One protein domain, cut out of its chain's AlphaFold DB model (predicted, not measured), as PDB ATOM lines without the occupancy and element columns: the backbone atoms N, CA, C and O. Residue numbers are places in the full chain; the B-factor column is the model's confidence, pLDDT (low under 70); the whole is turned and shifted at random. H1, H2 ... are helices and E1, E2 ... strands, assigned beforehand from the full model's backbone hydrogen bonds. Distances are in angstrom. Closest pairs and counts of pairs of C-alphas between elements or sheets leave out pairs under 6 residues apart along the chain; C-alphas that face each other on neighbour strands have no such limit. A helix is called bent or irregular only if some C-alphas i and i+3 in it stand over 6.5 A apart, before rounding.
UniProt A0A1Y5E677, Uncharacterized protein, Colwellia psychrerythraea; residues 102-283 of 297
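This is residues 102 to 283 of the 297 residues of an uncharacterized protein of Colwellia psychrerythraea (UniProt A0A1Y5E677). A twisted seven-stranded sheet is the middle of three layers: kinked H1 crosses one face, while H5, along the strands, and H6 cover the other. H2 and H3 pack on H1, H4 lies over E4, and H7 is off the sheet, meeting the end of H5. The printed part has 182 residues with seven named helices and seven named strands, along the chain E1 H1 H2 H3 E2 E3 H4 E4 H5 E5 H6 E6 E7 H7; the sheet's order is E1 E2 E3 E4 E5 E7 E6, mixed, and the class is mixed, helices and strands. It is compact, with a radius of gyration of the C-alphas of 15.6 A, and spans 43 by 39 by 28 A.

Start at edge strand E1, residues 102 to 105. H1, residues 110 to 127, is on the sheet at a height of 8.5 A, across the strands, at 68 degrees to E1 on the local plane. H2, residues 130 to 136, forms a hairpin with H1, touching its residues 120 to 125 alone at a shallow tilt of 22 degrees; the closest C-alphas, of Ser 124 and Met 132, are 5.3 A apart. H3, residues 140 to 149, touches residues 110 to 117 of H1 alone, about perpendicular at 89 degrees, closest at the C-alphas of Thr 110 and Gln 144, 5.3 A. H2 and H3 only graze the sheet. E2, residues 152 to 159, is antiparallel to E1 (N 103 to O 156, 2.8 A) and forms a hairpin with E3, residues 162 to 172 (N 155 to O 167, 2.8 A). H4, residues 174 to 182, is over E4, residues 201 to 209, at a height of 7.5 A. E4 bends by 64 degrees at residue 205 and is antiparallel to E3: N 168 and O 206 are 2.8 A apart. H5, residues 212 to 227, on the opposite face from H1, is over E3 and E4 at a height of 8.5 A. E5, residues 235 to 238, is parallel to E4 (N 204 to O 237, 2.8 A); E4, H5, E5 make a strand-helix-strand unit, parallel neighbours joined through a helix, with a right-handed crossover. H6, residues 243 to 251, is on the same face as H5 and near it; E5, H6 and E6, residues 255 to 262, make a split unit, also right-handed, with E7, residues 265 to 272, between the strands. E7 is antiparallel to E5 (N 238 to O 269, 3.0 A) and forms a hairpin with E6 (N 257 to O 270, 3.0 A). H7, residues 276 to 283, is not on the sheet and only just touches residue 227 of H5, with 3 pairs of C-alphas within 8 A, closest Leu 227 and Leu 277, 6.5 A. Every O i to N i+4 pair is within hydrogen-bond range in H2 to H7; in H1, 10 of 14 are.

Find C-alpha 102 at (156.236, 174.259, 225.252), where E1 begins. H1 runs 21.7 A and is irregular: C-alphas 115 and 118 are 8.0 A apart, with a kink of 76 degrees near residue 117. E3 is the longest strand, 30.2 A; E2 is 23.3 A, E4 22.6 A and H5 21.6 A. H7 ends at C-alpha 283, (172.498, 171.791, 204.319).

The C-alphas farthest apart, of Asp 139 and Asn 282, are 44.3 A apart. The printed part has no cut; its long link is H4 to E4, residues 183 to 200. The mean pLDDT of the printed part is 73.4; 63 residues are under 70, among them 183 to 199 and 251 to 283.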
ATOM      1  N   LEU A 102     155.991 175.662 225.558       90.25
ATOM      2  CA  LEU A 102     156.236 174.259 225.252       90.25
ATOM      3  C   LEU A 102     156.869 173.571 226.461       90.25
ATOM      4  O   LEU A 102     158.010 173.855 226.819       90.25
ATOM      5  N   PHE A 103     156.156 172.604 227.028       92.94
ATOM      6  CA  PHE A 103     156.663 171.717 228.067       92.94
ATOM      7  C   PHE A 103     157.002 170.359 227.458       92.94
ATOM      8  O   PHE A 103     156.164 169.731 226.810       92.94
ATOM      9  N   LYS A 104     158.238 169.894 227.659       94.12
ATOM     10  CA  LYS A 104     158.705 168.590 227.168       94.12
ATOM     11  C   LYS A 104     158.894 167.628 228.332       94.12
ATOM     12  O   LYS A 104     159.720 167.866 229.215       94.12
ATOM     13  N   ILE A 105     158.161 166.525 228.303       94.00
ATOM     14  CA  ILE A 105     158.337 165.379 229.190       94.00
ATOM     15  C   ILE A 105     159.028 164.296 228.370       94.00
ATOM     16  O   ILE A 105     158.561 163.928 227.300       94.00
ATOM     17  N   THR A 106     160.160 163.807 228.849       91.69
ATOM     18  CA  THR A 106     161.076 162.920 228.133       91.69
ATOM     19  C   THR A 106     161.574 161.828 229.075       91.69
ATOM     20  O   THR A 106     161.472 161.944 230.301       91.69
ATOM     21  N   SER A 107     162.212 160.805 228.513       87.25
ATOM     22  CA  SER A 107     162.945 159.778 229.267       87.25
ATOM     23  C   SER A 107     163.994 160.343 230.242       87.25
ATOM     24  O   SER A 107     164.281 159.723 231.268       87.25
ATOM     25  N   LYS A 108     164.528 161.546 229.978       88.31
ATOM     26  CA  LYS A 108     165.561 162.209 230.795       88.31
ATOM     27  C   LYS A 108     165.007 163.028 231.964       88.31
ATOM     28  O   LYS A 108     165.736 163.290 232.914       88.31
ATOM     29  N   ASN A 109     163.736 163.427 231.929       92.56
ATOM     30  CA  ASN A 109     163.110 164.269 232.959       92.56
ATOM     31  C   ASN A 109     161.759 163.707 233.428       92.56
ATOM     32  O   ASN A 109     160.797 164.440 233.655       92.56
ATOM     33  N   THR A 110     161.702 162.392 233.623       90.69
ATOM     34  CA  THR A 110     160.500 161.649 234.043       90.69
ATOM     35  C   THR A 110     159.876 162.132 235.363       90.69
ATOM     36  O   THR A 110     158.680 161.954 235.582       90.69
ATOM     37  N   ASN A 111     160.620 162.845 236.211       90.31
ATOM     38  CA  ASN A 111     160.067 163.519 237.393       90.31
ATOM     39  C   ASN A 111     158.994 164.570 237.049       90.31
ATOM     40  O   ASN A 111     158.133 164.846 237.876       90.31
ATOM     41  N   SER A 112     158.998 165.124 235.832       91.12
ATOM     42  CA  SER A 112     157.969 166.062 235.362       91.12
ATOM     43  C   SER A 112     156.602 165.406 235.133       91.12
ATOM     44  O   SER A 112     155.609 166.118 235.024       91.12
ATOM     45  N   ILE A 113     156.520 164.069 235.096       90.81
ATOM     46  CA  ILE A 113     155.253 163.343 234.909       90.81
ATOM     47  C   ILE A 113     154.267 163.661 236.034       90.81
ATOM     48  O   ILE A 113     153.093 163.879 235.756       90.81
ATOM     49  N   SER A 114     154.722 163.743 237.288       90.44
ATOM     50  CA  SER A 114     153.837 164.051 238.420       90.44
ATOM     51  C   SER A 114     153.199 165.436 238.298       90.44
ATOM     52  O   SER A 114     152.035 165.602 238.649       90.44
ATOM     53  N   LYS A 115     153.937 166.409 237.750       91.62
ATOM     54  CA  LYS A 115     153.468 167.787 237.548       91.62
ATOM     55  C   LYS A 115     152.408 167.907 236.454       91.62
ATOM     56  O   LYS A 115     151.588 168.809 236.527       91.62
ATOM     57  N   HIS A 116     152.432 167.009 235.470       90.81
ATOM     58  CA  HIS A 116     151.572 167.064 234.281       90.81
ATOM     59  C   HIS A 116     150.665 165.833 234.136       90.81
ATOM     60  O   HIS A 116     150.203 165.500 233.044       90.81
ATOM     61  N   ILE A 117     150.434 165.103 235.231       87.62
ATOM     62  CA  ILE A 117     149.686 163.843 235.195       87.62
ATOM     63  C   ILE A 117     148.235 164.052 234.748       87.62
ATOM     64  O   ILE A 117     147.658 163.184 234.092       87.62
ATOM     65  N   ASN A 118     147.657 165.209 235.070       84.12
ATOM     66  CA  ASN A 118     146.293 165.551 234.690       84.12
ATOM     67  C   ASN A 118     146.192 165.761 233.179       84.12
ATOM     68  O   ASN A 118     145.325 165.162 232.551       84.12
ATOM     69  N   GLU A 119     147.113 166.517 232.577       88.06
ATOM     70  CA  GLU A 119     147.182 166.712 231.129       88.06
ATOM     71  C   GLU A 119     147.419 165.387 230.391       88.06
ATOM     72  O   GLU A 119     146.770 165.118 229.385       88.06
ATOM     73  N   ILE A 120     148.285 164.514 230.915       87.38
ATOM     74  CA  ILE A 120     148.540 163.187 230.332       87.38
ATOM     75  C   ILE A 120     147.265 162.329 230.324       87.38
ATOM     76  O   ILE A 120     146.903 161.754 229.294       87.38
ATOM     77  N   LYS A 121     146.554 162.261 231.458       82.75
ATOM     78  CA  LYS A 121     145.282 161.527 231.566       82.75
ATOM     79  C   LYS A 121     144.216 162.107 230.643       82.75
ATOM     80  O   LYS A 121     143.471 161.361 230.010       82.75
ATOM     81  N   LEU A 122     144.173 163.431 230.548       81.12
ATOM     82  CA  LEU A 122     143.252 164.163 229.696       81.12
ATOM     83  C   LEU A 122     143.492 163.841 228.213       81.12
ATOM     84  O   LEU A 122     142.555 163.469 227.512       81.12
ATOM     85  N   ILE A 123     144.745 163.869 227.751       84.88
ATOM     86  CA  ILE A 123     145.100 163.466 226.381       84.88
ATOM     87  C   ILE A 123     144.683 162.015 226.116       84.88
ATOM     88  O   ILE A 123     144.043 161.740 225.100       84.88
ATOM     89  N   SER A 124     144.980 161.091 227.039       80.81
ATOM     90  CA  SER A 124     144.586 159.681 226.903       80.81
ATOM     91  C   SER A 124     143.073 159.520 226.728       80.81
ATOM     92  O   SER A 124     142.626 158.746 225.879       80.81
ATOM     93  N   TYR A 125     142.283 160.274 227.497       78.88
ATOM     94  CA  TYR A 125     140.825 160.251 227.418       78.88
ATOM     95  C   TYR A 125     140.302 160.750 226.057       78.88
ATOM     96  O   TYR A 125     139.404 160.130 225.482       78.88
ATOM     97  N   PHE A 126     140.874 161.828 225.506       75.88
ATOM     98  CA  PHE A 126     140.400 162.440 224.254       75.88
ATOM     99  C   PHE A 126     140.880 161.737 222.984       75.88
ATOM    100  O   PHE A 126     140.110 161.618 222.029       75.88
ATOM    101  N   GLU A 127     142.107 161.218 222.972       76.75
ATOM    102  CA  GLU A 127     142.645 160.474 221.827       76.75
ATOM    103  C   GLU A 127     141.855 159.186 221.555       76.75
ATOM    104  O   GLU A 127     141.819 158.698 220.420       76.75
ATOM    105  N   LYS A 128     141.198 158.628 222.588       71.38
ATOM    106  CA  LYS A 128     140.371 157.407 222.519       71.38
ATOM    107  C   LYS A 128     141.097 156.235 221.844       71.38
ATOM    108  O   LYS A 128     140.480 155.367 221.224       71.38
ATOM    109  N   LYS A 129     142.426 156.201 221.947       71.69
ATOM    110  CA  LYS A 129     143.254 155.110 221.435       71.69
ATOM    111  C   LYS A 129     143.340 154.029 222.504       71.69
ATOM    112  O   LYS A 129     143.739 154.302 223.631       71.69
ATOM    113  N   SER A 130     143.029 152.788 222.148       66.69
ATOM    114  CA  SER A 130     143.049 151.670 223.103       66.69
ATOM    115  C   SER A 130     144.405 151.479 223.790       66.69
ATOM    116  O   SER A 130     144.435 151.205 224.983       66.69
ATOM    117  N   TYR A 131     145.518 151.689 223.080       69.00
ATOM    118  CA  TYR A 131     146.861 151.604 223.663       69.00
ATOM    119  C   TYR A 131     147.190 152.746 224.638       69.00
ATOM    120  O   TYR A 131     147.967 152.539 225.564       69.00
ATOM    121  N   MET A 132     146.597 153.934 224.462       71.81
ATOM    122  CA  MET A 132     146.801 155.067 225.375       71.81
ATOM    123  C   MET A 132     146.208 154.747 226.743       71.81
ATOM    124  O   MET A 132     146.868 154.948 227.752       71.81
ATOM    125  N   ASN A 133     145.022 154.136 226.777       66.19
ATOM    126  CA  ASN A 133     144.427 153.692 228.035       66.19
ATOM    127  C   ASN A 133     145.307 152.655 228.743       66.19
ATOM    128  O   ASN A 133     145.430 152.706 229.957       66.19
ATOM    129  N   THR A 134     145.966 151.756 228.007       66.62
ATOM    130  CA  THR A 134     146.912 150.801 228.603       66.62
ATOM    131  C   THR A 134     148.166 151.498 229.140       66.62
ATOM    132  O   THR A 134     148.567 151.249 230.272       66.62
ATOM    133  N   PHE A 135     148.778 152.397 228.364       70.50
ATOM    134  CA  PHE A 135     149.997 153.096 228.780       70.50
ATOM    135  C   PHE A 135     149.757 154.070 229.938       70.50
ATOM    136  O   PHE A 135     150.551 154.120 230.874       70.50
ATOM    137  N   PHE A 136     148.652 154.816 229.895       73.75
ATOM    138  CA  PHE A 136     148.391 155.966 230.761       73.75
ATOM    139  C   PHE A 136     147.379 155.720 231.887       73.75
ATOM    140  O   PHE A 136     147.129 156.631 232.676       73.75
ATOM    141  N   ALA A 137     146.849 154.499 232.031       67.88
ATOM    142  CA  ALA A 137     146.110 154.093 233.234       67.88
ATOM    143  C   ALA A 137     147.019 153.771 234.434       67.88
ATOM    144  O   ALA A 137     146.526 153.627 235.552       67.88
ATOM    145  N   SER A 138     148.329 153.652 234.211       70.69
ATOM    146  CA  SER A 138     149.295 153.272 235.242       70.69
ATOM    147  C   SER A 138     149.568 154.404 236.241       70.69
ATOM    148  O   SER A 138     149.368 155.586 235.949       70.69
ATOM    149  N   ASP A 139     150.057 154.056 237.433       83.62
ATOM    150  CA  ASP A 139     150.528 155.040 238.407       83.62
ATOM    151  C   ASP A 139     151.769 155.808 237.898       83.62
ATOM    152  O   ASP A 139     152.408 155.441 236.908       83.62
ATOM    153  N   VAL A 140     152.134 156.893 238.592       86.19
ATOM    154  CA  VAL A 140     153.249 157.770 238.193       86.19
ATOM    155  C   VAL A 140     154.567 157.007 238.061       86.19
ATOM    156  O   VAL A 140     155.315 157.273 237.125       86.19
ATOM    157  N   LYS A 141     154.871 156.060 238.956       86.75
ATOM    158  CA  LYS A 141     156.138 155.318 238.927       86.75
ATOM    159  C   LYS A 141     156.191 154.405 237.703       86.75
ATOM    160  O   LYS A 141     157.171 154.430 236.962       86.75
ATOM    161  N   SER A 142     155.109 153.679 237.446       83.44
ATOM    162  CA  SER A 142     154.961 152.836 236.257       83.44
ATOM    163  C   SER A 142     155.080 153.648 234.958       83.44
ATOM    164  O   SER A 142     155.756 153.237 234.014       83.44
ATOM    165  N   LEU A 143     154.513 154.860 234.925       83.62
ATOM    166  CA  LEU A 143     154.700 155.796 233.813       83.62
ATOM    167  C   LEU A 143     156.154 156.254 233.660       83.62
ATOM    168  O   LEU A 143     156.666 156.301 232.544       83.62
ATOM    169  N   GLN A 144     156.852 156.567 234.751       88.19
ATOM    170  CA  GLN A 144     158.268 156.936 234.683       88.19
ATOM    171  C   GLN A 144     159.126 155.811 234.094       88.19
ATOM    172  O   GLN A 144     160.023 156.077 233.289       88.19
ATOM    173  N   GLU A 145     158.848 154.559 234.456       83.75
ATOM    174  CA  GLU A 145     159.519 153.393 233.878       83.75
ATOM    175  C   GLU A 145     159.203 153.231 232.388       83.75
ATOM    176  O   GLU A 145     160.119 153.019 231.590       83.75
ATOM    177  N   LEU A 146     157.939 153.410 231.994       81.44
ATOM    178  CA  LEU A 146     157.512 153.366 230.596       81.44
ATOM    179  C   LEU A 146     158.254 154.397 229.737       81.44
ATOM    180  O   LEU A 146     158.773 154.056 228.674       81.44
ATOM    181  N   PHE A 147     158.354 155.643 230.212       86.88
ATOM    182  CA  PHE A 147     159.058 156.708 229.496       86.88
ATOM    183  C   PHE A 147     160.528 156.373 229.252       86.88
ATOM    184  O   PHE A 147     161.052 156.666 228.177       86.88
ATOM    185  N   LYS A 148     161.193 155.751 230.232       84.62
ATOM    186  CA  LYS A 148     162.587 155.314 230.100       84.62
ATOM    187  C   LYS A 148     162.718 154.152 229.120       84.62
ATOM    188  O   LYS A 148     163.557 154.226 228.230       84.62
ATOM    189  N   LYS A 149     161.879 153.117 229.258       78.44
ATOM    190  CA  LYS A 149     161.930 151.906 228.421       78.44
ATOM    191  C   LYS A 149     161.667 152.204 226.946       78.44
ATOM    192  O   LYS A 149     162.385 151.708 226.090       78.44
ATOM    193  N   LEU A 150     160.667 153.033 226.651       78.81
ATOM    194  CA  LEU A 150     160.236 153.315 225.276       78.81
ATOM    195  C   LEU A 150     160.850 154.581 224.674       78.81
ATOM    196  O   LEU A 150     160.464 154.981 223.577       78.81
ATOM    197  N   ASN A 151     161.743 155.249 225.412       85.62
ATOM    198  CA  ASN A 151     162.230 156.590 225.093       85.62
ATOM    199  C   ASN A 151     161.087 157.521 224.637       85.62
ATOM    200  O   ASN A 151     161.142 158.166 223.584       85.62
ATOM    201  N   LEU A 152     160.007 157.503 225.422       87.69
ATOM    202  CA  LEU A 152     158.777 158.225 225.135       87.69
ATOM    203  C   LEU A 152     158.988 159.716 225.390       87.69
ATOM    204  O   LEU A 152     159.593 160.118 226.391       87.69
ATOM    205  N   GLU A 153     158.428 160.532 224.509       92.12
ATOM    206  CA  GLU A 153     158.339 161.970 224.685       92.12
ATOM    207  C   GLU A 153     156.889 162.440 224.564       92.12
ATOM    208  O   GLU A 153     156.142 162.030 223.670       92.12
ATOM    209  N   ILE A 154     156.504 163.331 225.476       93.25
ATOM    210  CA  ILE A 154     155.255 164.080 225.426       93.25
ATOM    211  C   ILE A 154     155.592 165.559 225.384       93.25
ATOM    212  O   ILE A 154     156.293 166.083 226.250       93.25
ATOM    213  N   TRP A 155     155.085 166.235 224.368       94.25
ATOM    214  CA  TRP A 155     155.169 167.678 224.228       94.25
ATOM    215  C   TRP A 155     153.799 168.267 224.502       94.25
ATOM    216  O   TRP A 155     152.827 167.860 223.871       94.25
ATOM    217  N   LEU A 156     153.735 169.217 225.427       93.12
ATOM    218  CA  LEU A 156     152.520 169.923 225.811       93.12
ATOM    219  C   LEU A 156     152.674 171.391 225.433       93.12
ATOM    220  O   LEU A 156     153.623 172.050 225.854       93.12
ATOM    221  N   TYR A 157     151.737 171.890 224.640       90.38
ATOM    222  CA  TYR A 157     151.637 173.296 224.285       90.38
ATOM    223  C   TYR A 157     150.548 173.924 225.137       90.38
ATOM    224  O   TYR A 157     149.387 173.526 225.026       90.38
ATOM    225  N   LYS A 158     150.919 174.894 225.975       86.25
ATOM    226  CA  LYS A 158     149.978 175.592 226.855       86.25
ATOM    227  C   LYS A 158     149.927 177.083 226.554       86.25
ATOM    228  O   LYS A 158     150.973 177.691 226.343       86.25
ATOM    229  N   ALA A 159     148.734 177.667 226.560       82.06
ATOM    230  CA  ALA A 159     148.551 179.114 226.647       82.06
ATOM    231  C   ALA A 159     147.989 179.443 228.030       82.06
ATOM    232  O   ALA A 159     146.857 179.088 228.350       82.06
ATOM    233  N   GLY A 160     148.817 180.051 228.883       81.00
ATOM    234  CA  GLY A 160     148.547 180.061 230.321       81.00
ATOM    235  C   GLY A 160     148.433 178.628 230.846       81.00
ATOM    236  O   GLY A 160     149.334 177.814 230.641       81.00
ATOM    237  N   GLU A 161     147.304 178.302 231.472       77.88
ATOM    238  CA  GLU A 161     147.033 176.954 231.985       77.88
ATOM    239  C   GLU A 161     146.316 176.033 230.990       77.88
ATOM    240  O   GLU A 161     146.231 174.826 231.221       77.88
ATOM    241  N   GLU A 162     145.841 176.559 229.862       79.75
ATOM    242  CA  GLU A 162     145.062 175.782 228.902       79.75
ATOM    243  C   GLU A 162     145.962 174.960 227.984       79.75
ATOM    244  O   GLU A 162     146.879 175.489 227.353       79.75
ATOM    245  N   LEU A 163     145.679 173.660 227.866       84.50
ATOM    246  CA  LEU A 163     146.332 172.788 226.894       84.50
ATOM    247  C   LEU A 163     145.763 173.060 225.498       84.50
ATOM    248  O   LEU A 163     144.644 172.665 225.179       84.50
ATOM    249  N   ILE A 164     146.569 173.691 224.648       83.88
ATOM    250  CA  ILE A 164     146.191 174.056 223.280       83.88
ATOM    251  C   ILE A 164     146.789 173.117 222.229       83.88
ATOM    252  O   ILE A 164     146.504 173.272 221.043       83.88
ATOM    253  N   GLY A 165     147.621 172.157 222.621       86.81
ATOM    254  CA  GLY A 165     148.114 171.121 221.722       86.81
ATOM    255  C   GLY A 165     149.048 170.134 222.404       86.81
ATOM    256  O   GLY A 165     149.629 170.421 223.451       86.81
ATOM    257  N   HIS A 166     149.222 168.973 221.786       90.81
ATOM    258  CA  HIS A 166     150.120 167.936 222.267       90.81
ATOM    259  C   HIS A 166     150.733 167.122 221.132       90.81
ATOM    260  O   HIS A 166     150.161 166.984 220.051       90.81
ATOM    261  N   ALA A 167     151.883 166.520 221.415       91.56
ATOM    262  CA  ALA A 167     152.391 165.368 220.681       91.56
ATOM    263  C   ALA A 167     152.864 164.300 221.659       91.56
ATOM    264  O   ALA A 167     153.519 164.610 222.648       91.56
ATOM    265  N   ILE A 168     152.564 163.044 221.344       90.25
ATOM    266  CA  ILE A 168     153.095 161.867 222.026       90.25
ATOM    267  C   ILE A 168     153.809 161.043 220.970       90.25
ATOM    268  O   ILE A 168     153.193 160.628 219.985       90.25
ATOM    269  N   PHE A 169     155.100 160.807 221.155       90.12
ATOM    270  CA  PHE A 169     155.900 160.059 220.200       90.12
ATOM    271  C   PHE A 169     157.027 159.307 220.893       90.12
ATOM    272  O   PHE A 169     157.461 159.664 221.984       90.12
ATOM    273  N   MET A 170     157.492 158.251 220.243       88.19
ATOM    274  CA  MET A 170     158.656 157.491 220.678       88.19
ATOM    275  C   MET A 170     159.798 157.725 219.710       88.19
ATOM    276  O   MET A 170     159.584 157.865 218.501       88.19
ATOM    277  N   LYS A 171     161.008 157.708 220.256       86.44
ATOM    278  CA  LYS A 171     162.222 157.533 219.475       86.44
ATOM    279  C   LYS A 171     162.629 156.076 219.643       86.44
ATOM    280  O   LYS A 171     162.818 155.637 220.774       86.44
ATOM    281  N   LEU A 172     162.762 155.332 218.548       81.44
ATOM    282  CA  LEU A 172     163.083 153.902 218.580       81.44
ATOM    283  C   LEU A 172     164.241 153.561 217.632       81.44
ATOM    284  O   LEU A 172     164.425 154.186 216.584       81.44
ATOM    285  N   ALA A 173     164.999 152.524 217.981       78.88
ATOM    286  CA  ALA A 173     165.884 151.858 217.031       78.88
ATOM    287  C   ALA A 173     165.068 151.116 215.961       78.88
ATOM    288  O   ALA A 173     163.886 150.830 216.161       78.88
ATOM    289  N   SER A 174     165.683 150.817 214.814       76.62
ATOM    290  CA  SER A 174     164.961 150.300 213.638       76.62
ATOM    291  C   SER A 174     164.245 148.976 213.928       76.62
ATOM    292  O   SER A 174     163.064 148.829 213.612       76.62
ATOM    293  N   GLN A 175     164.917 148.045 214.615       75.81
ATOM    294  CA  GLN A 175     164.325 146.766 215.010       75.81
ATOM    295  C   GLN A 175     163.129 146.965 215.955       75.81
ATOM    296  O   GLN A 175     162.017 146.547 215.626       75.81
ATOM    297  N   ALA A 176     163.320 147.695 217.057       76.00
ATOM    298  CA  ALA A 176     162.265 147.983 218.030       76.00
ATOM    299  C   ALA A 176     161.072 148.740 217.412       76.00
ATOM    300  O   ALA A 176     159.918 148.474 217.745       76.00
ATOM    301  N   HIS A 177     161.328 149.662 216.479       79.12
ATOM    302  CA  HIS A 177     160.292 150.375 215.732       79.12
ATOM    303  C   HIS A 177     159.398 149.407 214.948       79.12
ATOM    304  O   HIS A 177     158.169 149.514 214.979       79.12
ATOM    305  N   TRP A 178     160.003 148.442 214.253       75.94
ATOM    306  CA  TRP A 178     159.261 147.464 213.467       75.94
ATOM    307  C   TRP A 178     158.546 146.428 214.314       75.94
ATOM    308  O   TRP A 178     157.401 146.094 214.012       75.94
ATOM    309  N   GLU A 179     159.188 145.954 215.372       75.25
ATOM    310  CA  GLU A 179     158.568 145.065 216.347       75.25
ATOM    311  C   GLU A 179     157.346 145.736 216.979       75.25
ATOM    312  O   GLU A 179     156.273 145.140 216.975       75.25
ATOM    313  N   PHE A 180     157.434 147.015 217.360       75.62
ATOM    314  CA  PHE A 180     156.289 147.771 217.879       75.62
ATOM    315  C   PHE A 180     155.123 147.839 216.888       75.62
ATOM    316  O   PHE A 180     153.969 147.639 217.257       75.62
ATOM    317  N   LEU A 181     155.413 148.107 215.613       72.62
ATOM    318  CA  LEU A 181     154.397 148.195 214.559       72.62
ATOM    319  C   LEU A 181     153.856 146.838 214.088       72.62
ATOM    320  O   LEU A 181     152.884 146.807 213.329       72.62
ATOM    321  N   ASN A 182     154.497 145.735 214.466       70.56
ATOM    322  CA  ASN A 182     154.071 144.384 214.110       70.56
ATOM    323  C   ASN A 182     153.458 143.638 215.308       70.56
ATOM    324  O   ASN A 182     152.710 142.682 215.096       70.56
ATOM    325  N   ASN A 183     153.741 144.062 216.542       67.06
ATOM    326  CA  ASN A 183     153.245 143.414 217.747       67.06
ATOM    327  C   ASN A 183     151.750 143.706 217.930       67.06
ATOM    328  O   ASN A 183     151.337 144.848 218.108       67.06
ATOM    329  N   GLN A 184     150.931 142.658 217.856       53.16
ATOM    330  CA  GLN A 184     149.478 142.764 217.944       53.16
ATOM    331  C   GLN A 184     148.963 142.905 219.383       53.16
ATOM    332  O   GLN A 184     147.791 143.232 219.557       53.16
ATOM    333  N   ASP A 185     149.793 142.700 220.408       56.09
ATOM    334  CA  ASP A 185     149.335 142.758 221.795       56.09
ATOM    335  C   ASP A 185     150.284 143.583 222.672       56.09
ATOM    336  O   ASP A 185     151.207 143.091 223.313       56.09
ATOM    337  N   LEU A 186     150.034 144.892 222.716       56.47
ATOM    338  CA  LEU A 186     150.764 145.836 223.575       56.47
ATOM    339  C   LEU A 186     150.433 145.675 225.068       56.47
ATOM    340  O   LEU A 186     150.924 146.449 225.888       56.47
ATOM    341  N   LYS A 187     149.544 144.740 225.424       48.44
ATOM    342  CA  LYS A 187     148.985 144.617 226.772       48.44
ATOM    343  C   LYS A 187     149.880 143.888 227.768       48.44
ATOM    344  O   LYS A 187     149.634 144.049 228.958       48.44
ATOM    345  N   THR A 188     150.846 143.080 227.334       44.41
ATOM    346  CA  THR A 188     151.374 142.029 228.223       44.41
ATOM    347  C   THR A 188     152.874 142.014 228.448       44.41
ATOM    348  O   THR A 188     153.271 141.556 229.513       44.41
ATOM    349  N   ASP A 189     153.714 142.566 227.572       52.19
ATOM    350  CA  ASP A 189     155.109 142.783 227.950       52.19
ATOM    351  C   ASP A 189     155.805 143.792 227.038       52.19
ATOM    352  O   ASP A 189     155.700 143.715 225.816       52.19
ATOM    353  N   LEU A 190     156.529 144.739 227.633       57.09
ATOM    354  CA  LEU A 190     157.471 145.615 226.924       57.09
ATOM    355  C   LEU A 190     158.916 145.132 227.110       57.09
ATOM    356  O   LEU A 190     159.842 145.832 226.709       57.09
ATOM    357  N   ALA A 191     159.120 143.953 227.713       54.06
ATOM    358  CA  ALA A 191     160.433 143.337 227.905       54.06
ATOM    359  C   ALA A 191     161.220 143.115 226.600       54.06
ATOM    360  O   ALA A 191     162.437 142.971 226.653       54.06
ATOM    361  N   TRP A 192     160.552 143.117 225.442       57.00
ATOM    362  CA  TRP A 192     161.189 142.975 224.130       57.00
ATOM    363  C   TRP A 192     161.816 144.274 223.598       57.00
ATOM    364  O   TRP A 192     162.645 144.207 222.697       57.00
ATOM    365  N   VAL A 193     161.478 145.452 224.140       57.03
ATOM    366  CA  VAL A 193     162.088 146.713 223.691       57.03
ATOM    367  C   VAL A 193     163.456 146.862 224.356       57.03
ATOM    368  O   VAL A 193     163.573 147.398 225.460       57.03
ATOM    369  N   SER A 194     164.506 146.372 223.696       53.00
ATOM    370  CA  SER A 194     165.880 146.684 224.082       53.00
ATOM    371  C   SER A 194     166.175 148.154 223.775       53.00
ATOM    372  O   SER A 194     165.905 148.669 222.688       53.00
ATOM    373  N   TYR A 195     166.725 148.862 224.763       53.03
ATOM    374  CA  TYR A 195     167.246 150.205 224.547       53.03
ATOM    375  C   TYR A 195     168.526 150.100 223.717       53.03
ATOM    376  O   TYR A 195     169.544 149.606 224.201       53.03
ATOM    377  N   GLU A 196     168.482 150.573 222.477       56.69
ATOM    378  CA  GLU A 196     169.658 150.673 221.618       56.69
ATOM    379  C   GLU A 196     170.106 152.125 221.455       56.69
ATOM    380  O   GLU A 196     169.333 153.068 221.611       56.69
ATOM    381  N   LYS A 197     171.396 152.302 221.156       53.03
ATOM    382  CA  LYS A 197     172.075 153.605 221.156       53.03
ATOM    383  C   LYS A 197     171.712 154.493 219.954       53.03
ATOM    384  O   LYS A 197     171.869 155.704 220.057       53.03
ATOM    385  N   ASN A 198     171.192 153.911 218.869       58.06
ATOM    386  CA  ASN A 198     170.818 154.623 217.641       58.06
ATOM    387  C   ASN A 198     169.301 154.754 217.544       58.06
ATOM    388  O   ASN A 198     168.600 153.862 217.062       58.06
ATOM    389  N   VAL A 199     168.795 155.874 218.052       65.94
ATOM    390  CA  VAL A 199     167.366 156.099 218.245       65.94
ATOM    391  C   VAL A 199     166.828 157.098 217.226       65.94
ATOM    392  O   VAL A 199     166.350 158.182 217.560       65.94
ATOM    393  N   ASP A 200     166.919 156.694 215.968       76.19
ATOM    394  CA  ASP A 200     166.757 157.591 214.828       76.19
ATOM    395  C   ASP A 200     165.367 157.507 214.179       76.19
ATOM    396  O   ASP A 200     164.993 158.359 213.371       76.19
ATOM    397  N   ASN A 201     164.567 156.499 214.542       82.25
ATOM    398  CA  ASN A 201     163.201 156.349 214.043       82.25
ATOM    399  C   ASN A 201     162.232 157.078 214.971       82.25
ATOM    400  O   ASN A 201     162.295 156.925 216.192       82.25
ATOM    401  N   ILE A 202     161.285 157.812 214.390       87.06
ATOM    402  CA  ILE A 202     160.217 158.473 215.140       87.06
ATOM    403  C   ILE A 202     158.903 157.749 214.889       87.06
ATOM    404  O   ILE A 202     158.464 157.612 213.749       87.06
ATOM    405  N   LEU A 203     158.231 157.354 215.967       86.62
ATOM    406  CA  LEU A 203     156.859 156.865 215.927       86.62
ATOM    407  C   LEU A 203     155.932 157.859 216.632       86.62
ATOM    408  O   LEU A 203     155.863 157.902 217.859       86.62
ATOM    409  N   LEU A 204     155.200 158.646 215.843       87.94
ATOM    410  CA  LEU A 204     154.189 159.589 216.311       87.94
ATOM    411  C   LEU A 204     152.895 158.848 216.666       87.94
ATOM    412  O   LEU A 204     152.153 158.377 215.797       87.94
ATOM    413  N   LEU A 205     152.626 158.751 217.963       83.50
ATOM    414  CA  LEU A 205     151.480 158.042 218.517       83.50
ATOM    415  C   LEU A 205     150.228 158.923 218.473       83.50
ATOM    416  O   LEU A 205     149.242 158.564 217.830       83.50
ATOM    417  N   ALA A 206     150.297 160.107 219.072       84.38
ATOM    418  CA  ALA A 206     149.186 161.051 219.140       84.38
ATOM    419  C   ALA A 206     149.655 162.468 218.819       84.38
ATOM    420  O   ALA A 206     150.782 162.840 219.143       84.38
ATOM    421  N   VAL A 207     148.788 163.249 218.178       86.81
ATOM    422  CA  VAL A 207     149.033 164.667 217.917       86.81
ATOM    423  C   VAL A 207     147.717 165.389 217.682       86.81
ATOM    424  O   VAL A 207     146.929 164.993 216.814       86.81
ATOM    425  N   ASP A 208     147.528 166.480 218.412       84.12
ATOM    426  CA  ASP A 208     146.436 167.420 218.193       84.12
ATOM    427  C   ASP A 208     146.874 168.848 218.540       84.12
ATOM    428  O   ASP A 208     147.759 169.050 219.372       84.12
ATOM    429  N   CYS A 209     146.320 169.850 217.863       81.88
ATOM    430  CA  CYS A 209     146.724 171.253 217.994       81.88
ATOM    431  C   CYS A 209     145.537 172.167 217.720       81.88
ATOM    432  O   CYS A 209     144.951 172.079 216.659       81.88
ATOM    433  N   SER A 210     145.255 173.129 218.587       75.75
ATOM    434  CA  SER A 210     144.110 174.044 218.442       75.75
ATOM    435  C   SER A 210     144.348 175.160 217.418       75.75
ATOM    436  O   SER A 210     143.413 175.854 217.030       75.75
ATOM    437  N   THR A 211     145.598 175.373 216.984       73.81
ATOM    438  CA  THR A 211     145.962 176.432 216.029       73.81
ATOM    439  C   THR A 211     147.013 175.972 215.021       73.81
ATOM    440  O   THR A 211     147.897 175.171 215.341       73.81
ATOM    441  N   ASP A 212     146.986 176.567 213.825       71.00
ATOM    442  CA  ASP A 212     148.011 176.394 212.788       71.00
ATOM    443  C   ASP A 212     149.409 176.772 213.282       71.00
ATOM    444  O   ASP A 212     150.391 176.119 212.936       71.00
ATOM    445  N   LYS A 213     149.514 177.826 214.102       74.06
ATOM    446  CA  LYS A 213     150.788 178.302 214.655       74.06
ATOM    447  C   LYS A 213     151.444 177.222 215.520       74.06
ATOM    448  O   LYS A 213     152.628 176.936 215.345       74.06
ATOM    449  N   VAL A 214     150.668 176.600 216.410       80.06
ATOM    450  CA  VAL A 214     151.130 175.496 217.265       80.06
ATOM    451  C   VAL A 214     151.440 174.262 216.428       80.06
ATOM    452  O   VAL A 214     152.511 173.682 216.587       80.06
ATOM    453  N   PHE A 215     150.558 173.903 215.489       81.12
ATOM    454  CA  PHE A 215     150.776 172.762 214.601       81.12
ATOM    455  C   PHE A 215     152.084 172.896 213.819       81.12
ATOM    456  O   PHE A 215     152.884 171.963 213.793       81.12
ATOM    457  N   LYS A 216     152.332 174.067 213.226       72.88
ATOM    458  CA  LYS A 216     153.557 174.356 212.480       72.88
ATOM    459  C   LYS A 216     154.792 174.232 213.351       72.88
ATOM    460  O   LYS A 216     155.712 173.517 212.979       72.88
ATOM    461  N   HIS A 217     154.800 174.873 214.516       79.06
ATOM    462  CA  HIS A 217     155.938 174.794 215.427       79.06
ATOM    463  C   HIS A 217     156.200 173.358 215.906       79.06
ATOM    464  O   HIS A 217     157.344 172.903 215.927       79.06
ATOM    465  N   LEU A 218     155.144 172.613 216.241       85.81
ATOM    466  CA  LEU A 218     155.228 171.212 216.643       85.81
ATOM    467  C   LEU A 218     155.810 170.348 215.527       85.81
ATOM    468  O   LEU A 218     156.778 169.622 215.760       85.81
ATOM    469  N   PHE A 219     155.248 170.436 214.320       80.56
ATOM    470  CA  PHE A 219     155.713 169.635 213.195       80.56
ATOM    471  C   PHE A 219     157.126 170.011 212.771       80.56
ATOM    472  O   PHE A 219     157.917 169.107 212.519       80.56
ATOM    473  N   SER A 220     157.476 171.298 212.749       70.06
ATOM    474  CA  SER A 220     158.835 171.727 212.418       70.06
ATOM    475  C   SER A 220     159.863 171.119 213.367       70.06
ATOM    476  O   SER A 220     160.840 170.538 212.910       70.06
ATOM    477  N   ASN A 221     159.601 171.144 214.677       77.88
ATOM    478  CA  ASN A 221     160.491 170.539 215.667       77.88
ATOM    479  C   ASN A 221     160.581 169.006 215.533       77.88
ATOM    480  O   ASN A 221     161.668 168.446 215.661       77.88
ATOM    481  N   LEU A 222     159.467 168.310 215.269       81.38
ATOM    482  CA  LEU A 222     159.492 166.859 215.026       81.38
ATOM    483  C   LEU A 222     160.302 166.512 213.773       81.38
ATOM    484  O   LEU A 222     161.077 165.557 213.786       81.38
ATOM    485  N   MET A 223     160.127 167.288 212.702       76.00
ATOM    486  CA  MET A 223     160.887 167.115 211.469       76.00
ATOM    487  C   MET A 223     162.360 167.418 211.694       76.00
ATOM    488  O   MET A 223     163.185 166.632 211.263       76.00
ATOM    489  N   TYR A 224     162.704 168.484 212.412       72.00
ATOM    490  CA  TYR A 224     164.090 168.804 212.739       72.00
ATOM    491  C   TYR A 224     164.790 167.641 213.453       72.00
ATOM    492  O   TYR A 224     165.834 167.184 213.004       72.00
ATOM    493  N   ILE A 225     164.162 167.079 214.494       75.50
ATOM    494  CA  ILE A 225     164.695 165.907 215.207       75.50
ATOM    495  C   ILE A 225     164.880 164.718 214.265       75.50
ATOM    496  O   ILE A 225     165.911 164.057 214.313       75.50
ATOM    497  N   PHE A 226     163.888 164.438 213.421       76.38
ATOM    498  CA  PHE A 226     163.971 163.332 212.475       76.38
ATOM    499  C   PHE A 226     165.066 163.547 211.426       76.38
ATOM    500  O   PHE A 226     165.753 162.609 211.044       76.38
ATOM    501  N   LEU A 227     165.238 164.778 210.949       68.12
ATOM    502  CA  LEU A 227     166.184 165.097 209.884       68.12
ATOM    503  C   LEU A 227     167.637 165.129 210.374       68.12
ATOM    504  O   LEU A 227     168.529 164.863 209.572       68.12
ATOM    505  N   LEU A 228     167.852 165.378 211.671       65.25
ATOM    506  CA  LEU A 228     169.151 165.259 212.344       65.25
ATOM    507  C   LEU A 228     169.612 163.817 212.593       65.25
ATOM    508  O   LEU A 228     170.739 163.619 213.034       65.25
ATOM    509  N   SER A 229     168.765 162.816 212.348       68.38
ATOM    510  CA  SER A 229     169.173 161.410 212.389       68.38
ATOM    511  C   SER A 229     170.381 161.177 211.477       68.38
ATOM    512  O   SER A 229     170.380 161.648 210.338       68.38
ATOM    513  N   GLU A 230     171.376 160.417 211.933       63.41
ATOM    514  CA  GLU A 230     172.504 159.995 211.095       63.41
ATOM    515  C   GLU A 230     172.120 158.771 210.240       63.41
ATOM    516  O   GLU A 230     172.552 158.637 209.087       63.41
ATOM    517  N   ASP A 231     171.208 157.923 210.727       69.88
ATOM    518  CA  ASP A 231     170.744 156.726 210.028       69.88
ATOM    519  C   ASP A 231     169.941 157.065 208.758       69.88
ATOM    520  O   ASP A 231     168.837 157.626 208.788       69.88
ATOM    521  N   LYS A 232     170.498 156.714 207.593       65.44
ATOM    522  CA  LYS A 232     169.862 156.880 206.270       65.44
ATOM    523  C   LYS A 232     168.632 155.990 206.081       65.44
ATOM    524  O   LYS A 232     167.798 156.275 205.223       65.44
ATOM    525  N   GLU A 233     168.514 154.939 206.882       69.62
ATOM    526  CA  GLU A 233     167.380 154.025 206.896       69.62
ATOM    527  C   GLU A 233     166.397 154.350 208.028       69.62
ATOM    528  O   GLU A 233     165.527 153.539 208.321       69.62
ATOM    529  N   SER A 234     166.481 155.534 208.643       75.25
ATOM    530  CA  SER A 234     165.504 155.973 209.641       75.25
ATOM    531  C   SER A 234     164.094 156.158 209.061       75.25
ATOM    532  O   SER A 234     163.885 156.537 207.903       75.25
ATOM    533  N   HIS A 235     163.096 155.886 209.898       78.31
ATOM    534  CA  HIS A 235     161.682 155.892 209.542       78.31
ATOM    535  C   HIS A 235     160.897 156.887 210.393       78.31
ATOM    536  O   HIS A 235     161.109 157.004 211.601       78.31
ATOM    537  N   PHE A 236     159.932 157.554 209.759       82.88
ATOM    538  CA  PHE A 236     158.929 158.358 210.446       82.88
ATOM    539  C   PHE A 236     157.567 157.685 210.290       82.88
ATOM    540  O   PHE A 236     156.980 157.660 209.207       82.88
ATOM    541  N   SER A 237     157.030 157.149 211.374       82.56
ATOM    542  CA  SER A 237     155.730 156.484 211.383       82.56
ATOM    543  C   SER A 237     154.713 157.289 212.167       82.56
ATOM    544  O   SER A 237     155.040 157.936 213.157       82.56
ATOM    545  N   CYS A 238     153.456 157.249 211.735       82.25
ATOM    546  CA  CYS A 238     152.383 157.976 212.394       82.25
ATOM    547  C   CYS A 238     151.135 157.102 212.541       82.25
ATOM    548  O   CYS A 238     150.627 156.541 211.567       82.25
ATOM    549  N   THR A 239     150.611 157.021 213.766       75.19
ATOM    550  CA  THR A 239     149.340 156.335 214.078       75.19
ATOM    551  C   THR A 239     148.150 157.303 214.136       75.19
ATOM    552  O   THR A 239     147.007 156.911 214.403       75.19
ATOM    553  N   SER A 240     148.402 158.596 213.900       70.06
ATOM    554  CA  SER A 240     147.367 159.621 213.907       70.06
ATOM    555  C   SER A 240     146.447 159.488 212.692       70.06
ATOM    556  O   SER A 240     146.876 159.360 211.543       70.06
ATOM    557  N   ASN A 241     145.144 159.590 212.949       67.31
ATOM    558  CA  ASN A 241     144.132 159.691 211.898       67.31
ATOM    559  C   ASN A 241     143.947 161.138 211.413       67.31
ATOM    560  O   ASN A 241     143.127 161.386 210.529       67.31
ATOM    561  N   ASN A 242     144.709 162.087 211.965       72.38
ATOM    562  CA  ASN A 242     144.607 163.498 211.636       72.38
ATOM    563  C   ASN A 242     144.960 163.737 210.155       72.38
ATOM    564  O   ASN A 242     146.080 163.492 209.696       72.38
ATOM    565  N   LYS A 243     143.978 164.220 209.383       74.50
ATOM    566  CA  LYS A 243     144.134 164.471 207.942       74.50
ATOM    567  C   LYS A 243     145.204 165.526 207.655       74.50
ATOM    568  O   LYS A 243     145.890 165.398 206.643       74.50
ATOM    569  N   LEU A 244     145.365 166.529 208.525       73.56
ATOM    570  CA  LEU A 244     146.374 167.574 208.351       73.56
ATOM    571  C   LEU A 244     147.782 167.004 208.499       73.56
ATOM    572  O   LEU A 244     148.638 167.306 207.675       73.56
ATOM    573  N   VAL A 245     148.004 166.117 209.470       77.06
ATOM    574  CA  VAL A 245     149.277 165.400 209.637       77.06
ATOM    575  C   VAL A 245     149.626 164.628 208.372       77.06
ATOM    576  O   VAL A 245     150.696 164.814 207.799       77.06
ATOM    577  N   LYS A 246     148.687 163.817 207.871       75.00
ATOM    578  CA  LYS A 246     148.901 163.027 206.649       75.00
ATOM    579  C   LYS A 246     149.144 163.911 205.427       75.00
ATOM    580  O   LYS A 246     149.991 163.586 204.600       75.00
ATOM    581  N   LYS A 247     148.406 165.020 205.300       74.94
ATOM    582  CA  LYS A 247     148.597 166.002 204.224       74.94
ATOM    583  C   LYS A 247     149.971 166.658 204.328       74.94
ATOM    584  O   LYS A 247     150.658 166.720 203.322       74.94
ATOM    585  N   THR A 248     150.382 167.069 205.524       73.44
ATOM    586  CA  THR A 248     151.673 167.717 205.791       73.44
ATOM    587  C   THR A 248     152.831 166.788 205.463       73.44
ATOM    588  O   THR A 248     153.703 167.174 204.698       73.44
ATOM    589  N   LEU A 249     152.798 165.538 205.933       73.62
ATOM    590  CA  LEU A 249     153.818 164.539 205.603       73.62
ATOM    591  C   LEU A 249     153.914 164.325 204.085       73.62
ATOM    592  O   LEU A 249     154.994 164.447 203.512       73.62
ATOM    593  N   LYS A 250     152.783 164.115 203.397       71.88
ATOM    594  CA  LYS A 250     152.769 164.014 201.927       71.88
ATOM    595  C   LYS A 250     153.320 165.268 201.251       71.88
ATOM    596  O   LYS A 250     154.074 165.153 200.290       71.88
ATOM    597  N   THR A 251     152.938 166.453 201.735       67.50
ATOM    598  CA  THR A 251     153.444 167.729 201.224       67.50
ATOM    599  C   THR A 251     154.950 167.779 201.364       67.50
ATOM    600  O   THR A 251     155.575 168.104 200.370       67.50
ATOM    601  N   LEU A 252     155.504 167.372 202.512       63.28
ATOM    602  CA  LEU A 252     156.934 167.259 202.815       63.28
ATOM    603  C   LEU A 252     157.647 166.112 202.068       63.28
ATOM    604  O   LEU A 252     158.802 165.818 202.355       63.28
ATOM    605  N   GLY A 253     156.989 165.466 201.103       59.84
ATOM    606  CA  GLY A 253     157.586 164.430 200.258       59.84
ATOM    607  C   GLY A 253     157.741 163.069 200.935       59.84
ATOM    608  O   GLY A 253     158.418 162.197 200.393       59.84
ATOM    609  N   PHE A 254     157.106 162.858 202.089       68.00
ATOM    610  CA  PHE A 254     157.021 161.538 202.696       68.00
ATOM    611  C   PHE A 254     156.071 160.646 201.892       68.00
ATOM    612  O   PHE A 254     154.905 160.984 201.657       68.00
ATOM    613  N   CYS A 255     156.548 159.459 201.531       60.28
ATOM    614  CA  CYS A 255     155.740 158.447 200.862       60.28
ATOM    615  C   CYS A 255     155.277 157.403 201.878       60.28
ATOM    616  O   CYS A 255     156.089 156.806 202.586       60.28
ATOM    617  N   SER A 256     153.962 157.167 201.929       63.22
ATOM    618  CA  SER A 256     153.397 156.028 202.659       63.22
ATOM    619  C   SER A 256     153.893 154.754 201.983       63.22
ATOM    620  O   SER A 256     153.531 154.504 200.836       63.22
ATOM    621  N   TYR A 257     154.701 153.956 202.676       57.69
ATOM    622  CA  TYR A 257     155.265 152.719 202.114       57.69
ATOM    623  C   TYR A 257     154.710 151.462 202.787       57.69
ATOM    624  O   TYR A 257     154.745 150.387 202.196       57.69
ATOM    625  N   LYS A 258     154.131 151.590 203.989       61.31
ATOM    626  CA  LYS A 258     153.404 150.508 204.655       61.31
ATOM    627  C   LYS A 258     152.164 151.061 205.348       61.31
ATOM    628  O   LYS A 258     152.240 152.059 206.063       61.31
ATOM    629  N   LYS A 259     151.031 150.399 205.122       58.09
ATOM    630  CA  LYS A 259     149.803 150.578 205.897       58.09
ATOM    631  C   LYS A 259     149.537 149.291 206.646       58.09
ATOM    632  O   LYS A 259     149.595 148.220 206.048       58.09
ATOM    633  N   GLY A 260     149.246 149.396 207.931       59.44
ATOM    634  CA  GLY A 260     148.961 148.233 208.757       59.44
ATOM    635  C   GLY A 260     147.910 148.526 209.811       59.44
ATOM    636  O   GLY A 260     147.576 149.680 210.085       59.44
ATOM    637  N   LYS A 261     147.389 147.452 210.396       53.59
ATOM    638  CA  LYS A 261     146.609 147.482 211.631       53.59
ATOM    639  C   LYS A 261     147.444 146.814 212.708       53.59
ATOM    640  O   LYS A 261     147.962 145.727 212.479       53.59
ATOM    641  N   VAL A 262     147.540 147.455 213.858       53.88
ATOM    642  CA  VAL A 262     148.111 146.859 215.063       53.88
ATOM    643  C   VAL A 262     146.947 146.651 216.019       53.88
ATOM    644  O   VAL A 262     146.117 147.541 216.187       53.88
ATOM    645  N   SER A 263     146.797 145.473 216.618       46.53
ATOM    646  CA  SER A 263     145.722 145.319 217.600       46.53
ATOM    647  C   SER A 263     146.001 146.256 218.787       46.53
ATOM    648  O   SER A 263     147.122 146.390 219.267       46.53
ATOM    649  N   GLY A 264     144.995 147.045 219.163       49.28
ATOM    650  CA  GLY A 264     145.155 148.115 220.143       49.28
ATOM    651  C   GLY A 264     145.639 149.467 219.593       49.28
ATOM    652  O   GLY A 264     145.380 150.461 220.268       49.28
ATOM    653  N   ILE A 265     146.225 149.562 218.388       49.44
ATOM    654  CA  ILE A 265     146.575 150.825 217.698       49.44
ATOM    655  C   ILE A 265     145.835 150.888 216.352       49.44
ATOM    656  O   ILE A 265     146.027 150.064 215.465       49.44
ATOM    657  N   SER A 266     144.984 151.899 216.164       51.81
ATOM    658  CA  SER A 266     144.311 152.157 214.878       51.81
ATOM    659  C   SER A 266     145.275 152.143 213.678       51.81
ATOM    660  O   SER A 266     146.473 152.314 213.866       51.81
ATOM    661  N   ASN A 267     144.747 152.040 212.449       56.75
ATOM    662  CA  ASN A 267     145.519 152.103 211.196       56.75
ATOM    663  C   ASN A 267     146.734 153.052 211.282       56.75
ATOM    664  O   ASN A 267     146.552 154.244 211.547       56.75
ATOM    665  N   TYR A 268     147.942 152.544 211.028       60.09
ATOM    666  CA  TYR A 268     149.141 153.376 210.926       60.09
ATOM    667  C   TYR A 268     149.529 153.587 209.464       60.09
ATOM    668  O   TYR A 268     149.334 152.706 208.622       60.09
ATOM    669  N   ASP A 269     150.103 154.755 209.188       55.56
ATOM    670  CA  ASP A 269     150.821 155.029 207.951       55.56
ATOM    671  C   ASP A 269     152.306 155.175 208.321       55.56
ATOM    672  O   ASP A 269     152.688 156.087 209.061       55.56
ATOM    673  N   ALA A 270     153.137 154.248 207.847       56.00
ATOM    674  CA  ALA A 270     154.584 154.375 207.955       56.00
ATOM    675  C   ALA A 270     155.095 155.145 206.740       56.00
ATOM    676  O   ALA A 270     154.738 154.829 205.593       56.00
ATOM    677  N   PHE A 271     155.928 156.152 206.989       58.25
ATOM    678  CA  PHE A 271     156.496 156.990 205.952       58.25
ATOM    679  C   PHE A 271     158.014 156.853 205.881       58.25
ATOM    680  O   PHE A 271     158.712 156.847 206.895       58.25
ATOM    681  N   ARG A 272     158.519 156.737 204.652       58.19
ATOM    682  CA  ARG A 272     159.952 156.710 204.375       58.19
ATOM    683  C   ARG A 272     160.334 158.000 203.679       58.19
ATOM    684  O   ARG A 272     159.646 158.460 202.765       58.19
ATOM    685  N   THR A 273     161.457 158.551 204.097       54.44
ATOM    686  CA  THR A 273     162.177 159.602 203.395       54.44
ATOM    687  C   THR A 273     163.074 158.999 202.335       54.44
ATOM    688  O   THR A 273     163.920 158.169 202.629       54.44
ATOM    689  N   LYS A 274     162.897 159.430 201.092       54.12
ATOM    690  CA  LYS A 274     163.822 159.220 199.969       54.12
ATOM    691  C   LYS A 274     163.313 160.183 198.901       54.12
ATOM    692  O   LYS A 274     162.360 159.776 198.235       54.12
ATOM    693  N   PRO A 275     163.744 161.467 198.789       47.50
ATOM    694  CA  PRO A 275     165.135 161.967 198.749       47.50
ATOM    695  C   PRO A 275     165.394 163.359 199.420       47.50
ATOM    696  O   PRO A 275     166.469 163.926 199.276       47.50
ATOM    697  N   ILE A 276     164.439 163.936 200.169       45.19
ATOM    698  CA  ILE A 276     164.586 165.266 200.822       45.19
ATOM    699  C   ILE A 276     165.672 165.296 201.914       45.19
ATOM    700  O   ILE A 276     166.237 166.352 202.183       45.19
ATOM    701  N   LEU A 277     165.994 164.142 202.508       46.94
ATOM    702  CA  LEU A 277     167.034 164.004 203.530       46.94
ATOM    703  C   LEU A 277     168.452 164.211 202.996       46.94
ATOM    704  O   LEU A 277     169.247 164.795 203.711       46.94
ATOM    705  N   GLU A 278     168.786 163.777 201.776       49.84
ATOM    706  CA  GLU A 278     170.138 164.023 201.233       49.84
ATOM    707  C   GLU A 278     170.386 165.525 201.091       49.84
ATOM    708  O   GLU A 278     171.428 166.041 201.469       49.84
ATOM    709  N   VAL A 279     169.360 166.238 200.641       48.19
ATOM    710  CA  VAL A 279     169.373 167.686 200.485       48.19
ATOM    711  C   VAL A 279     169.388 168.424 201.835       48.19
ATOM    712  O   VAL A 279     170.178 169.346 202.019       48.19
ATOM    713  N   ALA A 280     168.516 168.045 202.776       47.44
ATOM    714  CA  ALA A 280     168.413 168.700 204.081       47.44
ATOM    715  C   ALA A 280     169.616 168.399 204.992       47.44
ATOM    716  O   ALA A 280     170.060 169.296 205.702       47.44
ATOM    717  N   ARG A 281     170.180 167.183 204.933       50.94
ATOM    718  CA  ARG A 281     171.398 166.812 205.675       50.94
ATOM    719  C   ARG A 281     172.617 167.571 205.168       50.94
ATOM    720  O   ARG A 281     173.258 168.234 205.968       50.94
ATOM    721  N   ASN A 282     172.839 167.609 203.849       48.47
ATOM    722  CA  ASN A 282     173.932 168.395 203.259       48.47
ATOM    723  C   ASN A 282     173.876 169.876 203.672       48.47
ATOM    724  O   ASN A 282     174.906 170.527 203.801       48.47
ATOM    725  N   ALA A 283     172.677 170.416 203.886       44.34
ATOM    726  CA  ALA A 283     172.498 171.791 204.319       44.34
ATOM    727  C   ALA A 283     172.701 172.007 205.822       44.34
ATOM    728  O   ALA A 283     173.246 173.037 206.209       44.34
TER     729      ALA A 283